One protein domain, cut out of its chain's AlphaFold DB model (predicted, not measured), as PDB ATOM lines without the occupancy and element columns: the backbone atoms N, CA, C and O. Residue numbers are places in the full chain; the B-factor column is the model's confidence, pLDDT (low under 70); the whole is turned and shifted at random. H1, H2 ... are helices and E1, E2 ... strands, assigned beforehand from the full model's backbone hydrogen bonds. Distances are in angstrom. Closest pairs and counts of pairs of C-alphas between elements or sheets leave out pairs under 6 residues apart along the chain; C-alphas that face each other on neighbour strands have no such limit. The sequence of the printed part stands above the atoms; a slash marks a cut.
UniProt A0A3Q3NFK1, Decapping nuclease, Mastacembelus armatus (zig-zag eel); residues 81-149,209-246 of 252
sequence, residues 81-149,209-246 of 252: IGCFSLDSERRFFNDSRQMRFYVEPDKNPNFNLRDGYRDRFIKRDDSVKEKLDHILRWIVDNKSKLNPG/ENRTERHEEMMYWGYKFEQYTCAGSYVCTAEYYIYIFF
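Overview. This is residues 81 to 149 and 209 to 246 of the 252 residues of the protein "Decapping nuclease" of Mastacembelus armatus (zig-zag eel) (UniProt A0A3Q3NFK1). Little regular structure: in a loose frame of loops, a small sheet of E1 and E2 lies between H1 with tiny H2 at one end and the longer H3 at the other. Loop residues 87 to 132 swing from the sheet past H3 to H1. The printed part has 107 residues, of which 36 are in named elements, in the order E1, H1, H2, H3, E2; the class is mostly helix, with 29 of those 36 residues in helices and 7 in strands. The whole is loose, radius of gyration of the C-alphas 16.5 A, spanning 52 by 38 by 21 A.

Arrangement. E1, residues 83 to 86, and E2, residues 242 to 244, are antiparallel neighbours; N 243 and O 84, 3.5 A apart, are within hydrogen-bond range. H1, residues 133 to 141, and H2, residues 143 to 146, are close but not clearly touching; their closest C-alphas, Ile 139 and Leu 146, are 7.8 A apart. H3, residues 213 to 228, is apart from H1. Every O i to N i+4 pair is within range in H1, 10 of 12 in H3; H2 is too short.

Along the chain. E1 begins at C-alpha 83 (98.238, 108.544, 119.364). H3 measures 22.4 A. E2 ends at C-alpha 244 (99.872, 112.763, 121.616).

Size, cuts and confidence. Residues 150 to 208 are cut out, a 47.6 A gap between C-alphas 149 and 209. Residues 147 to 149 and 232 to 246 have pLDDT under 70.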
ATOM      1  N   ILE A  81      93.959 114.119 117.735       88.00
ATOM      2  CA  ILE A  81      93.523 113.406 116.513       88.00
ATOM      3  C   ILE A  81      93.918 111.912 116.578       88.00
ATOM      4  O   ILE A  81      93.401 111.064 115.846       88.00
ATOM      5  N   GLY A  82      94.817 111.576 117.502       89.31
ATOM      6  CA  GLY A  82      95.145 110.223 117.926       89.31
ATOM      7  C   GLY A  82      96.562 110.126 118.484       89.31
ATOM      8  O   GLY A  82      97.264 111.126 118.665       89.31
ATOM      9  N   CYS A  83      96.982 108.888 118.717       91.31
ATOM     10  CA  CYS A  83      98.238 108.544 119.364       91.31
ATOM     11  C   CYS A  83      98.917 107.344 118.687       91.31
ATOM     12  O   CYS A  83      98.319 106.640 117.867       91.31
ATOM     13  N   PHE A  84     100.175 107.120 119.058       94.38
ATOM     14  CA  PHE A  84     100.883 105.860 118.856       94.38
ATOM     15  C   PHE A  84     101.781 105.556 120.056       94.38
ATOM     16  O   PHE A  84     102.050 106.420 120.898       94.38
ATOM     17  N   SER A  85     102.282 104.327 120.073       91.62
ATOM     18  CA  SER A  85     103.162 103.776 121.092       91.62
ATOM     19  C   SER A  85     104.473 103.283 120.481       91.62
ATOM     20  O   SER A  85     104.478 102.732 119.378       91.62
ATOM     21  N   LEU A  86     105.572 103.422 121.225       91.88
ATOM     22  CA  LEU A  86     106.851 102.762 120.943       91.88
ATOM     23  C   LEU A  86     107.151 101.779 122.076       91.88
ATOM     24  O   LEU A  86     107.078 102.164 123.240       91.88
ATOM     25  N   ASP A  87     107.435 100.516 121.760       88.25
ATOM     26  CA  ASP A  87     107.819  99.530 122.779       88.25
ATOM     27  C   ASP A  87     109.310  99.601 123.154       88.25
ATOM     28  O   ASP A  87     110.045 100.480 122.695       88.25
ATOM     29  N   SER A  88     109.758  98.660 123.988       85.19
ATOM     30  CA  SER A  88     111.145  98.576 124.450       85.19
ATOM     31  C   SER A  88     112.171  98.307 123.349       85.19
ATOM     32  O   SER A  88     113.335  98.663 123.478       85.19
ATOM     33  N   GLU A  89     111.753  97.726 122.224       88.56
ATOM     34  CA  GLU A  89     112.590  97.555 121.029       88.56
ATOM     35  C   GLU A  89     112.466  98.760 120.071       88.56
ATOM     36  O   GLU A  89     112.882  98.695 118.912       88.56
ATOM     37  N   ARG A  90     111.864  99.867 120.533       89.19
ATOM     38  CA  ARG A  90     111.537 101.077 119.762       89.19
ATOM     39  C   ARG A  90     110.618 100.809 118.558       89.19
ATOM     40  O   ARG A  90     110.562 101.607 117.619       89.19
ATOM     41  N   ARG A  91     109.859  99.707 118.571       92.12
ATOM     42  CA  ARG A  91     108.950  99.327 117.479       92.12
ATOM     43  C   ARG A  91     107.660 100.134 117.558       92.12
ATOM     44  O   ARG A  91     107.081 100.308 118.627       92.12
ATOM     45  N   PHE A  92     107.206 100.605 116.401       94.31
ATOM     46  CA  PHE A  92     106.007 101.427 116.259       94.31
ATOM     47  C   PHE A  92     104.717 100.601 116.294       94.31
ATOM     48  O   PHE A  92     104.551  99.675 115.495       94.31
ATOM     49  N   PHE A  93     103.769 101.017 117.137       94.00
ATOM     50  CA  PHE A  93     102.398 100.508 117.179       94.00
ATOM     51  C   PHE A  93     101.398 101.663 117.116       94.00
ATOM     52  O   PHE A  93     101.472 102.600 117.907       94.00
ATOM     53  N   ASN A  94     100.440 101.582 116.192       94.00
ATOM     54  CA  ASN A  94      99.405 102.598 115.956       94.00
ATOM     55  C   ASN A  94      98.261 102.501 116.994       94.00
ATOM     56  O   ASN A  94      97.091 102.371 116.639       94.00
ATOM     57  N   ASP A  95      98.622 102.467 118.280       90.19
ATOM     58  CA  ASP A  95      97.722 102.316 119.423       90.19
ATOM     59  C   ASP A  95      98.296 102.951 120.706       90.19
ATOM     60  O   ASP A  95      99.402 103.500 120.726       90.19
ATOM     61  N   SER A  96      97.533 102.868 121.794       90.25
ATOM     62  CA  SER A  96      97.865 103.391 123.121       90.25
ATOM     63  C   SER A  96      98.441 102.337 124.081       90.25
ATOM     64  O   SER A  96      98.364 102.527 125.292       90.25
ATOM     65  N   ARG A  97      99.026 101.222 123.608       87.44
ATOM     66  CA  ARG A  97      99.473 100.120 124.495       87.44
ATOM     67  C   ARG A  97     100.516 100.511 125.548       87.44
ATOM     68  O   ARG A  97     100.647  99.798 126.533       87.44
ATOM     69  N   GLN A  98     101.253 101.604 125.330       88.44
ATOM     70  CA  GLN A  98     102.232 102.144 126.285       88.44
ATOM     71  C   GLN A  98     101.692 103.343 127.080       88.44
ATOM     72  O   GLN A  98     102.450 104.095 127.692       88.44
ATOM     73  N   MET A  99     100.369 103.523 127.086       87.88
ATOM     74  CA  MET A  99      99.689 104.437 127.990       87.88
ATOM     75  C   MET A  99      99.787 103.923 129.423       87.88
ATOM     76  O   MET A  99      99.399 102.797 129.729       87.88
ATOM     77  N   ARG A 100     100.291 104.783 130.305       86.88
ATOM     78  CA  ARG A 100     100.287 104.571 131.749       86.88
ATOM     79  C   ARG A 100      99.280 105.513 132.396       86.88
ATOM     80  O   ARG A 100      99.072 106.628 131.919       86.88
ATOM     81  N   PHE A 101      98.680 105.068 133.489       89.00
ATOM     82  CA  PHE A 101      97.697 105.830 134.248       89.00
ATOM     83  C   PHE A 101      98.360 106.431 135.479       89.00
ATOM     84  O   PHE A 101      99.094 105.735 136.178       89.00
ATOM     85  N   TYR A 102      98.101 107.711 135.747       93.31
ATOM     86  CA  TYR A 102      98.585 108.366 136.959       93.31
ATOM     87  C   TYR A 102      98.057 107.648 138.206       93.31
ATOM     88  O   TYR A 102      96.863 107.365 138.313       93.31
ATOM     89  N   VAL A 103      98.959 107.377 139.143       92.81
ATOM     90  CA  VAL A 103      98.668 106.866 140.480       92.81
ATOM     91  C   VAL A 103      99.061 107.955 141.460       92.81
ATOM     92  O   VAL A 103     100.217 108.378 141.495       92.81
ATOM     93  N   GLU A 104      98.090 108.416 142.245       93.81
ATOM     94  CA  GLU A 104      98.350 109.406 143.280       93.81
ATOM     95  C   GLU A 104      99.276 108.804 144.352       93.81
ATOM     96  O   GLU A 104      98.973 107.733 144.886       93.81
ATOM     97  N   PRO A 105     100.418 109.445 144.653       92.44
ATOM     98  CA  PRO A 105     101.318 108.974 145.691       92.44
ATOM     99  C   PRO A 105     100.763 109.284 147.085       92.44
ATOM    100  O   PRO A 105      99.998 110.231 147.274       92.44
ATOM    101  N   ASP A 106     101.227 108.544 148.094       93.00
ATOM    102  CA  ASP A 106     101.001 108.913 149.493       93.00
ATOM    103  C   ASP A 106     101.479 110.346 149.781       93.00
ATOM    104  O   ASP A 106     102.422 110.841 149.163       93.00
ATOM    105  N   LYS A 107     100.895 110.995 150.797       91.56
ATOM    106  CA  LYS A 107     101.216 112.386 151.194       91.56
ATOM    107  C   LYS A 107     102.706 112.645 151.464       91.56
ATOM    108  O   LYS A 107     103.159 113.783 151.362       91.56
ATOM    109  N   ASN A 108     103.454 111.606 151.833       92.56
ATOM    110  CA  ASN A 108     104.886 111.655 152.116       92.56
ATOM    111  C   ASN A 108     105.578 110.445 151.458       92.56
ATOM    112  O   ASN A 108     105.906 109.478 152.150       92.56
ATOM    113  N   PRO A 109     105.777 110.459 150.128       93.06
ATOM    114  CA  PRO A 109     106.265 109.296 149.404       93.06
ATOM    115  C   PRO A 109     107.773 109.114 149.614       93.06
ATOM    116  O   PRO A 109     108.564 110.031 149.392       93.06
ATOM    117  N   ASN A 110     108.191 107.909 150.007       94.50
ATOM    118  CA  ASN A 110     109.603 107.568 150.206       94.50
ATOM    119  C   ASN A 110     110.216 106.951 148.933       94.50
ATOM    120  O   ASN A 110     110.547 105.765 148.887       94.50
ATOM    121  N   PHE A 111     110.306 107.743 147.862       95.56
ATOM    122  CA  PHE A 111     110.793 107.276 146.561       95.56
ATOM    123  C   PHE A 111     112.323 107.196 146.500       95.56
ATOM    124  O   PHE A 111     113.018 108.213 146.512       95.56
ATOM    125  N   ASN A 112     112.859 105.984 146.334       96.06
ATOM    126  CA  ASN A 112     114.274 105.793 146.030       96.06
ATOM    127  C   ASN A 112     114.518 105.936 144.519       96.06
ATOM    128  O   ASN A 112     114.484 104.964 143.767       96.06
ATOM    129  N   LEU A 113     114.815 107.157 144.074       95.50
ATOM    130  CA  LEU A 113     115.061 107.448 142.655       95.50
ATOM    131  C   LEU A 113     116.344 106.801 142.091       95.50
ATOM    132  O   LEU A 113     116.520 106.773 140.877       95.50
ATOM    133  N   ARG A 114     117.225 106.252 142.939       95.62
ATOM    134  CA  ARG A 114     118.457 105.554 142.521       95.62
ATOM    135  C   ARG A 114     118.270 104.051 142.316       95.62
ATOM    136  O   ARG A 114     119.128 103.406 141.714       95.62
ATOM    137  N   ASP A 115     117.179 103.484 142.830       95.12
ATOM    138  CA  ASP A 115     116.884 102.054 142.731       95.12
ATOM    139  C   ASP A 115     116.766 101.608 141.265       95.12
ATOM    140  O   ASP A 115     115.834 102.009 140.573       95.12
ATOM    141  N   GLY A 116     117.670 100.730 140.820       92.38
ATOM    142  CA  GLY A 116     117.686 100.179 139.462       92.38
ATOM    143  C   GLY A 116     118.630 100.870 138.475       92.38
ATOM    144  O   GLY A 116     118.759 100.388 137.350       92.38
ATOM    145  N   TYR A 117     119.307 101.964 138.854       93.00
ATOM    146  CA  TYR A 117     120.134 102.744 137.917       93.00
ATOM    147  C   TYR A 117     121.286 101.942 137.287       93.00
ATOM    148  O   TYR A 117     121.595 102.126 136.115       93.00
ATOM    149  N   ARG A 118     121.929 101.049 138.051       91.38
ATOM    150  CA  ARG A 118     123.128 100.312 137.600       91.38
ATOM    151  C   ARG A 118     122.829  98.971 136.937       91.38
ATOM    152  O   ARG A 118     123.673  98.463 136.210       91.38
ATOM    153  N   ASP A 119     121.677  98.386 137.235       91.56
ATOM    154  CA  ASP A 119     121.358  96.983 136.958       91.56
ATOM    155  C   ASP A 119     120.087  96.788 136.117       91.56
ATOM    156  O   ASP A 119     119.931  95.741 135.494       91.56
ATOM    157  N   ARG A 120     119.183  97.778 136.076       90.88
ATOM    158  CA  ARG A 120     117.896  97.694 135.351       90.88
ATOM    159  C   ARG A 120     117.639  98.852 134.387       90.88
ATOM    160  O   ARG A 120     116.661  98.804 133.646       90.88
ATOM    161  N   PHE A 121     118.470  99.893 134.386       89.94
ATOM    162  CA  PHE A 121     118.289 101.026 133.485       89.94
ATOM    163  C   PHE A 121     118.700 100.675 132.052       89.94
ATOM    164  O   PHE A 121     119.881 100.558 131.735       89.94
ATOM    165  N   ILE A 122     117.705 100.567 131.173       88.88
ATOM    166  CA  ILE A 122     117.907 100.509 129.727       88.88
ATOM    167  C   ILE A 122     117.762 101.933 129.182       88.88
ATOM    168  O   ILE A 122     116.693 102.548 129.265       88.88
ATOM    169  N   LYS A 123     118.875 102.479 128.687       86.19
ATOM    170  CA  LYS A 123     118.962 103.824 128.113       86.19
ATOM    171  C   LYS A 123     118.779 103.745 126.597       86.19
ATOM    172  O   LYS A 123     119.485 102.995 125.929       86.19
ATOM    173  N   ARG A 124     117.888 104.577 126.050       86.81
ATOM    174  CA  ARG A 124     117.734 104.749 124.599       86.81
ATOM    175  C   ARG A 124     119.054 105.206 123.964       86.81
ATOM    176  O   ARG A 124     119.711 106.111 124.479       86.81
ATOM    177  N   ASP A 125     119.387 104.647 122.805       88.00
ATOM    178  CA  ASP A 125     120.499 105.122 121.986       88.00
ATOM    179  C   ASP A 125     120.218 106.533 121.425       88.00
ATOM    180  O   ASP A 125     119.454 106.716 120.477       88.00
ATOM    181  N   ASP A 126     120.849 107.551 122.021       85.00
ATOM    182  CA  ASP A 126     120.749 108.950 121.585       85.00
ATOM    183  C   ASP A 126     121.518 109.244 120.269       85.00
ATOM    184  O   ASP A 126     121.459 110.374 119.761       85.00
ATOM    185  N   SER A 127     122.263 108.279 119.710       86.88
ATOM    186  CA  SER A 127     122.917 108.411 118.399       86.88
ATOM    187  C   SER A 127     121.924 108.259 117.239       86.88
ATOM    188  O   SER A 127     122.060 108.943 116.221       86.88
ATOM    189  N   VAL A 128     120.869 107.454 117.421       90.38
ATOM    190  CA  VAL A 128     119.813 107.234 116.425       90.38
ATOM    191  C   VAL A 128     118.907 108.464 116.339       90.38
ATOM    192  O   VAL A 128     118.150 108.790 117.254       90.38
ATOM    193  N   LYS A 129     118.972 109.182 115.212       91.12
ATOM    194  CA  LYS A 129     118.194 110.410 114.981       91.12
ATOM    195  C   LYS A 129     116.886 110.112 114.238       91.12
ATOM    196  O   LYS A 129     116.812 110.279 113.026       91.12
ATOM    197  N   GLU A 130     115.856 109.739 114.996       92.50
ATOM    198  CA  GLU A 130     114.507 109.367 114.513       92.50
ATOM    199  C   GLU A 130     113.710 110.514 113.856       92.50
ATOM    200  O   GLU A 130     112.692 110.269 113.216       92.50
ATOM    201  N   LYS A 131     114.139 111.773 114.035       94.31
ATOM    202  CA  LYS A 131     113.547 112.978 113.418       94.31
ATOM    203  C   LYS A 131     112.015 112.987 113.511       94.31
ATOM    204  O   LYS A 131     111.487 113.039 114.616       94.31
ATOM    205  N   LEU A 132     111.306 112.959 112.381       95.56
ATOM    206  CA  LEU A 132     109.843 112.933 112.296       95.56
ATOM    207  C   LEU A 132     109.305 111.546 111.897       95.56
ATOM    208  O   LEU A 132     108.120 111.422 111.610       95.56
ATOM    209  N   ASP A 133     110.130 110.502 111.858       95.62
ATOM    210  CA  ASP A 133     109.801 109.258 111.150       95.62
ATOM    211  C   ASP A 133     108.561 108.563 111.736       95.62
ATOM    212  O   ASP A 133     107.671 108.147 110.993       95.62
ATOM    213  N   HIS A 134     108.427 108.525 113.067       95.00
ATOM    214  CA  HIS A 134     107.266 107.917 113.733       95.00
ATOM    215  C   HIS A 134     105.967 108.723 113.559       95.00
ATOM    216  O   HIS A 134     104.912 108.134 113.327       95.00
ATOM    217  N   ILE A 135     106.019 110.064 113.602       94.19
ATOM    218  CA  ILE A 135     104.839 110.908 113.320       94.19
ATOM    219  C   ILE A 135     104.463 110.847 111.833       94.19
ATOM    220  O   ILE A 135     103.283 110.760 111.506       94.19
ATOM    221  N   LEU A 136     105.439 110.801 110.922       94.62
ATOM    222  CA  LEU A 136     105.199 110.610 109.489       94.62
ATOM    223  C   LEU A 136     104.573 109.243 109.199       94.62
ATOM    224  O   LEU A 136     103.626 109.169 108.417       94.62
ATOM    225  N   ARG A 137     105.040 108.177 109.858       95.69
ATOM    226  CA  ARG A 137     104.432 106.843 109.780       95.69
ATOM    227  C   ARG A 137     102.985 106.862 110.264       95.69
ATOM    228  O   ARG A 137     102.103 106.420 109.535       95.69
ATOM    229  N   TRP A 138     102.720 107.467 111.424       94.56
ATOM    230  CA  TRP A 138     101.354 107.636 111.924       94.56
ATOM    231  C   TRP A 138     100.466 108.417 110.947       94.56
ATOM    232  O   TRP A 138      99.354 107.978 110.661       94.56
ATOM    233  N   ILE A 139     100.956 109.523 110.376       92.25
ATOM    234  CA  ILE A 139     100.242 110.304 109.351       92.25
ATOM    235  C   ILE A 139      99.930 109.441 108.123       92.25
ATOM    236  O   ILE A 139      98.832 109.534 107.578       92.25
ATOM    237  N   VAL A 140     100.870 108.598 107.678       92.12
ATOM    238  CA  VAL A 140     100.670 107.705 106.528       92.12
ATOM    239  C   VAL A 140      99.594 106.658 106.805       92.12
ATOM    240  O   VAL A 140      98.718 106.478 105.955       92.12
ATOM    241  N   ASP A 141      99.619 106.048 107.989       92.69
ATOM    242  CA  ASP A 141      98.671 105.014 108.418       92.69
ATOM    243  C   ASP A 141      97.276 105.587 108.764       92.69
ATOM    244  O   ASP A 141      96.290 104.852 108.774       92.69
ATOM    245  N   ASN A 142      97.162 106.899 109.027       90.31
ATOM    246  CA  ASN A 142      95.936 107.557 109.507       90.31
ATOM    247  C   ASN A 142      95.415 108.699 108.603       90.31
ATOM    248  O   ASN A 142      94.614 109.514 109.062       90.31
ATOM    249  N   LYS A 143      95.809 108.781 107.320       85.50
ATOM    250  CA  LYS A 143      95.432 109.899 106.412       85.50
ATOM    251  C   LYS A 143      93.938 110.247 106.401       85.50
ATOM    252  O   LYS A 143      93.590 111.423 106.344       85.50
ATOM    253  N   SER A 144      93.059 109.247 106.478       82.38
ATOM    254  CA  SER A 144      91.600 109.436 106.502       82.38
ATOM    255  C   SER A 144      91.091 110.185 107.740       82.38
ATOM    256  O   SER A 144      90.066 110.852 107.652       82.38
ATOM    257  N   LYS A 145      91.807 110.129 108.874       80.06
ATOM    258  CA  LYS A 145      91.484 110.902 110.087       80.06
ATOM    259  C   LYS A 145      91.856 112.380 109.955       80.06
ATOM    260  O   LYS A 145      91.224 113.219 110.583       80.06
ATOM    261  N   LEU A 146      92.880 112.685 109.154       75.94
ATOM    262  CA  LEU A 146      93.373 114.047 108.922       75.94
ATOM    263  C   LEU A 146      92.604 114.764 107.809       75.94
ATOM    264  O   LEU A 146      92.499 115.982 107.825       75.94
ATOM    265  N   ASN A 147      92.044 114.017 106.855       69.88
ATOM    266  CA  ASN A 147      91.251 114.574 105.764       69.88
ATOM    267  C   ASN A 147      89.955 113.758 105.549       69.88
ATOM    268  O   ASN A 147      89.833 113.039 104.553       69.88
ATOM    269  N   PRO A 148      88.985 113.834 106.485       60.56
ATOM    270  CA  PRO A 148      87.741 113.058 106.425       60.56
ATOM    271  C   PRO A 148      86.784 113.505 105.304       60.56
ATOM    272  O   PRO A 148      85.798 112.826 105.035       60.56
ATOM    273  N   GLY A 149      87.065 114.639 104.651       56.56
ATOM    274  CA  GLY A 149      86.245 115.244 103.598       56.56
ATOM    275  C   GLY A 149      87.018 115.520 102.308       56.56
ATOM    276  O   GLY A 149      86.756 116.536 101.666       56.56
ATOM    277  N   GLU A 209     127.914 114.135 124.254       93.50
ATOM    278  CA  GLU A 209     129.087 113.247 124.220       93.50
ATOM    279  C   GLU A 209     129.950 113.361 125.491       93.50
ATOM    280  O   GLU A 209     130.501 112.362 125.938       93.50
ATOM    281  N   ASN A 210     130.008 114.540 126.122       94.81
ATOM    282  CA  ASN A 210     130.739 114.785 127.375       94.81
ATOM    283  C   ASN A 210     129.834 114.754 128.628       94.81
ATOM    284  O   ASN A 210     130.163 115.348 129.660       94.81
ATOM    285  N   ARG A 211     128.669 114.099 128.554       93.44
ATOM    286  CA  ARG A 211     127.712 114.020 129.668       93.44
ATOM    287  C   ARG A 211     128.312 113.224 130.835       93.44
ATOM    288  O   ARG A 211     128.777 112.104 130.662       93.44
ATOM    289  N   THR A 212     128.291 113.798 132.038       95.44
ATOM    290  CA  THR A 212     128.832 113.140 133.244       95.44
ATOM    291  C   THR A 212     127.906 112.032 133.760       95.44
ATOM    292  O   THR A 212     126.687 112.178 133.669       95.44
ATOM    293  N   GLU A 213     128.453 110.987 134.402       94.00
ATOM    294  CA  GLU A 213     127.667 109.915 135.060       94.00
ATOM    295  C   GLU A 213     126.589 110.493 135.992       94.00
ATOM    296  O   GLU A 213     125.456 110.025 136.010       94.00
ATOM    297  N   ARG A 214     126.907 111.575 136.717       93.75
ATOM    298  CA  ARG A 214     125.957 112.262 137.601       93.75
ATOM    299  C   ARG A 214     124.788 112.901 136.839       93.75
ATOM    300  O   ARG A 214     123.673 112.907 137.353       93.75
ATOM    301  N   HIS A 215     125.016 113.448 135.644       93.25
ATOM    302  CA  HIS A 215     123.927 113.948 134.796       93.25
ATOM    303  C   HIS A 215     123.076 112.796 134.246       93.25
ATOM    304  O   HIS A 215     121.861 112.937 134.158       93.25
ATOM    305  N   GLU A 216     123.679 111.650 133.925       92.62
ATOM    306  CA  GLU A 216     122.934 110.455 133.503       92.62
ATOM    307  C   GLU A 216     122.078 109.874 134.638       92.62
ATOM    308  O   GLU A 216     120.908 109.557 134.419       92.62
ATOM    309  N   GLU A 217     122.603 109.848 135.867       94.69
ATOM    310  CA  GLU A 217     121.860 109.461 137.071       94.69
ATOM    311  C   GLU A 217     120.666 110.407 137.310       94.69
ATOM    312  O   GLU A 217     119.547 109.952 137.538       94.69
ATOM    313  N   MET A 218     120.862 111.725 137.170       94.62
ATOM    314  CA  MET A 218     119.773 112.710 137.270       94.62
ATOM    315  C   MET A 218     118.709 112.545 136.176       94.62
ATOM    316  O   MET A 218     117.526 112.728 136.454       94.62
ATOM    317  N   MET A 219     119.097 112.190 134.945       92.19
ATOM    318  CA  MET A 219     118.136 111.872 133.882       92.19
ATOM    319  C   MET A 219     117.326 110.617 134.229       92.19
ATOM    320  O   MET A 219     116.109 110.608 134.049       92.19
ATOM    321  N   TYR A 220     117.976 109.581 134.770       94.06
ATOM    322  CA  TYR A 220     117.302 108.365 135.229       94.06
ATOM    323  C   TYR A 220     116.268 108.641 136.328       94.06
ATOM    324  O   TYR A 220     115.175 108.076 136.284       94.06
ATOM    325  N   TRP A 221     116.561 109.545 137.272       95.25
ATOM    326  CA  TRP A 221     115.635 109.894 138.358       95.25
ATOM    327  C   TRP A 221     114.262 110.366 137.857       95.25
ATOM    328  O   TRP A 221     113.263 110.086 138.517       95.25
ATOM    329  N   GLY A 222     114.188 111.014 136.686       92.88
ATOM    330  CA  GLY A 222     112.920 111.383 136.044       92.88
ATOM    331  C   GLY A 222     112.090 110.160 135.639       92.88
ATOM    332  O   GLY A 222     110.962 109.998 136.095       92.88
ATOM    333  N   TYR A 223     112.679 109.240 134.871       91.44
ATOM    334  CA  TYR A 223     112.033 107.977 134.484       91.44
ATOM    335  C   TYR A 223     111.666 107.105 135.691       91.44
ATOM    336  O   TYR A 223     110.634 106.432 135.699       91.44
ATOM    337  N   LYS A 224     112.505 107.115 136.731       93.44
ATOM    338  CA  LYS A 224     112.243 106.375 137.966       93.44
ATOM    339  C   LYS A 224     111.090 106.982 138.762       93.44
ATOM    340  O   LYS A 224     110.281 106.238 139.308       93.44
ATOM    341  N   PHE A 225     110.975 108.309 138.794       94.25
ATOM    342  CA  PHE A 225     109.816 108.999 139.359       94.25
ATOM    343  C   PHE A 225     108.532 108.646 138.594       94.25
ATOM    344  O   PHE A 225     107.557 108.243 139.223       94.25
ATOM    345  N   GLU A 226     108.558 108.673 137.255       92.38
ATOM    346  CA  GLU A 226     107.426 108.225 136.428       92.38
ATOM    347  C   GLU A 226     107.018 106.773 136.732       92.38
ATOM    348  O   GLU A 226     105.832 106.462 136.699       92.38
ATOM    349  N   GLN A 227     107.962 105.879 137.061       90.75
ATOM    350  CA  GLN A 227     107.644 104.507 137.483       90.75
ATOM    351  C   GLN A 227     106.878 104.462 138.819       90.75
ATOM    352  O   GLN A 227     106.030 103.595 139.010       90.75
ATOM    353  N   TYR A 228     107.182 105.363 139.755       92.94
ATOM    354  CA  TYR A 228     106.523 105.407 141.063       92.94
ATOM    355  C   TYR A 228     105.120 106.029 141.012       92.94
ATOM    356  O   TYR A 228     104.267 105.646 141.809       92.94
ATOM    357  N   THR A 229     104.872 106.973 140.101       94.12
ATOM    358  CA  THR A 229     103.596 107.711 140.008       94.12
ATOM    359  C   THR A 229     102.674 107.226 138.890       94.12
ATOM    360  O   THR A 229     101.687 107.896 138.587       94.12
ATOM    361  N   CYS A 230     102.987 106.108 138.231       91.00
ATOM    362  CA  CYS A 230     102.203 105.605 137.106       91.00
ATOM    363  C   CYS A 230     102.029 104.080 137.152       91.00
ATOM    364  O   CYS A 230     103.002 103.336 137.259       91.00
ATOM    365  N   ALA A 231     100.796 103.610 136.965       84.50
ATOM    366  CA  ALA A 231     100.474 102.200 136.779       84.50
ATOM    367  C   ALA A 231     100.318 101.851 135.296       84.50
ATOM    368  O   ALA A 231      99.726 102.585 134.503       84.50
ATOM    369  N   GLY A 232     100.814 100.671 134.945       69.44
ATOM    370  CA  GLY A 232     100.668 100.038 133.645       69.44
ATOM    371  C   GLY A 232     101.383  98.693 133.668       69.44
ATOM    372  O   GLY A 232     102.266  98.466 134.496       69.44
ATOM    373  N   SER A 233     101.006  97.794 132.766       54.59
ATOM    374  CA  SER A 233     101.836  96.625 132.479       54.59
ATOM    375  C   SER A 233     103.207  97.085 131.955       54.59
ATOM    376  O   SER A 233     103.295  98.120 131.299       54.59
ATOM    377  N   TYR A 234     104.241  96.270 132.180       50.78
ATOM    378  CA  TYR A 234     105.626  96.428 131.694       50.78
ATOM    379  C   TYR A 234     106.594  97.286 132.535       50.78
ATOM    380  O   TYR A 234     106.232  98.082 133.396       50.78
ATOM    381  N   VAL A 235     107.879  96.982 132.327       45.88
ATOM    382  CA  VAL A 235     109.012  97.209 133.241       45.88
ATOM    383  C   VAL A 235     109.496  98.671 133.236       45.88
ATOM    384  O   VAL A 235     109.145  99.469 132.370       45.88
ATOM    385  N   CYS A 236     110.320  99.040 134.218       41.62
ATOM    386  CA  CYS A 236     111.004 100.330 134.284       41.62
ATOM    387  C   CYS A 236     112.031 100.509 133.150       41.62
ATOM    388  O   CYS A 236     113.217 100.250 133.346       41.62
ATOM    389  N   THR A 237     111.603 101.006 131.992       43.53
ATOM    390  CA  THR A 237     112.510 101.489 130.943       43.53
ATOM    391  C   THR A 237     112.114 102.887 130.469       43.53
ATOM    392  O   THR A 237     110.973 103.324 130.647       43.53
ATOM    393  N   ALA A 238     113.073 103.593 129.866       40.66
ATOM    394  CA  ALA A 238     112.924 104.954 129.342       40.66
ATOM    395  C   ALA A 238     112.185 105.027 127.985       40.66
ATOM    396  O   ALA A 238     112.282 106.014 127.255       40.66
ATOM    397  N   GLU A 239     111.499 103.950 127.604       39.91
ATOM    398  CA  GLU A 239     111.046 103.711 126.229       39.91
ATOM    399  C   GLU A 239     109.556 104.031 126.031       39.91
ATOM    400  O   GLU A 239     109.122 104.321 124.915       39.91
ATOM    401  N   TYR A 240     108.792 104.049 127.126       43.62
ATOM    402  CA  TYR A 240     107.333 104.085 127.136       43.62
ATOM    403  C   TYR A 240     106.761 105.503 127.119       43.62
ATOM    404  O   TYR A 240     106.248 106.005 128.118       43.62
ATOM    405  N   TYR A 241     106.813 106.128 125.945       43.25
ATOM    406  CA  TYR A 241     106.126 107.388 125.678       43.25
ATOM    407  C   TYR A 241     104.920 107.186 124.763       43.25
ATOM    408  O   TYR A 241     105.052 106.700 123.638       43.25
ATOM    409  N   ILE A 242     103.754 107.658 125.216       37.97
ATOM    410  CA  ILE A 242     102.679 108.041 124.299       37.97
ATOM    411  C   ILE A 242     103.088 109.359 123.662       37.97
ATOM    412  O   ILE A 242     103.380 110.341 124.352       37.97
ATOM    413  N   TYR A 243     103.009 109.413 122.344       48.25
ATOM    414  CA  TYR A 243     103.083 110.671 121.631       48.25
ATOM    415  C   TYR A 243     101.668 111.096 121.225       48.25
ATOM    416  O   TYR A 243     101.067 110.521 120.320       48.25
ATOM    417  N   ILE A 244     101.131 112.082 121.948       41.94
ATOM    418  CA  ILE A 244      99.872 112.763 121.616       41.94
ATOM    419  C   ILE A 244     100.198 113.920 120.674       41.94
ATOM    420  O   ILE A 244     101.048 114.763 120.992       41.94
ATOM    421  N   PHE A 245      99.519 113.966 119.529       49.81
ATOM    422  CA  PHE A 245      99.724 114.992 118.512       49.81
ATOM    423  C   PHE A 245      98.586 115.996 118.483       49.81
ATOM    424  O   PHE A 245      97.407 115.641 118.498       49.81
ATOM    425  N   PHE A 246      98.980 117.257 118.357       44.44
ATOM    426  CA  PHE A 246      98.092 118.380 118.140       44.44
ATOM    427  C   PHE A 246      98.503 119.043 116.833       44.44
ATOM    428  O   PHE A 246      99.635 119.514 116.700       44.44
TER     429      PHE A 246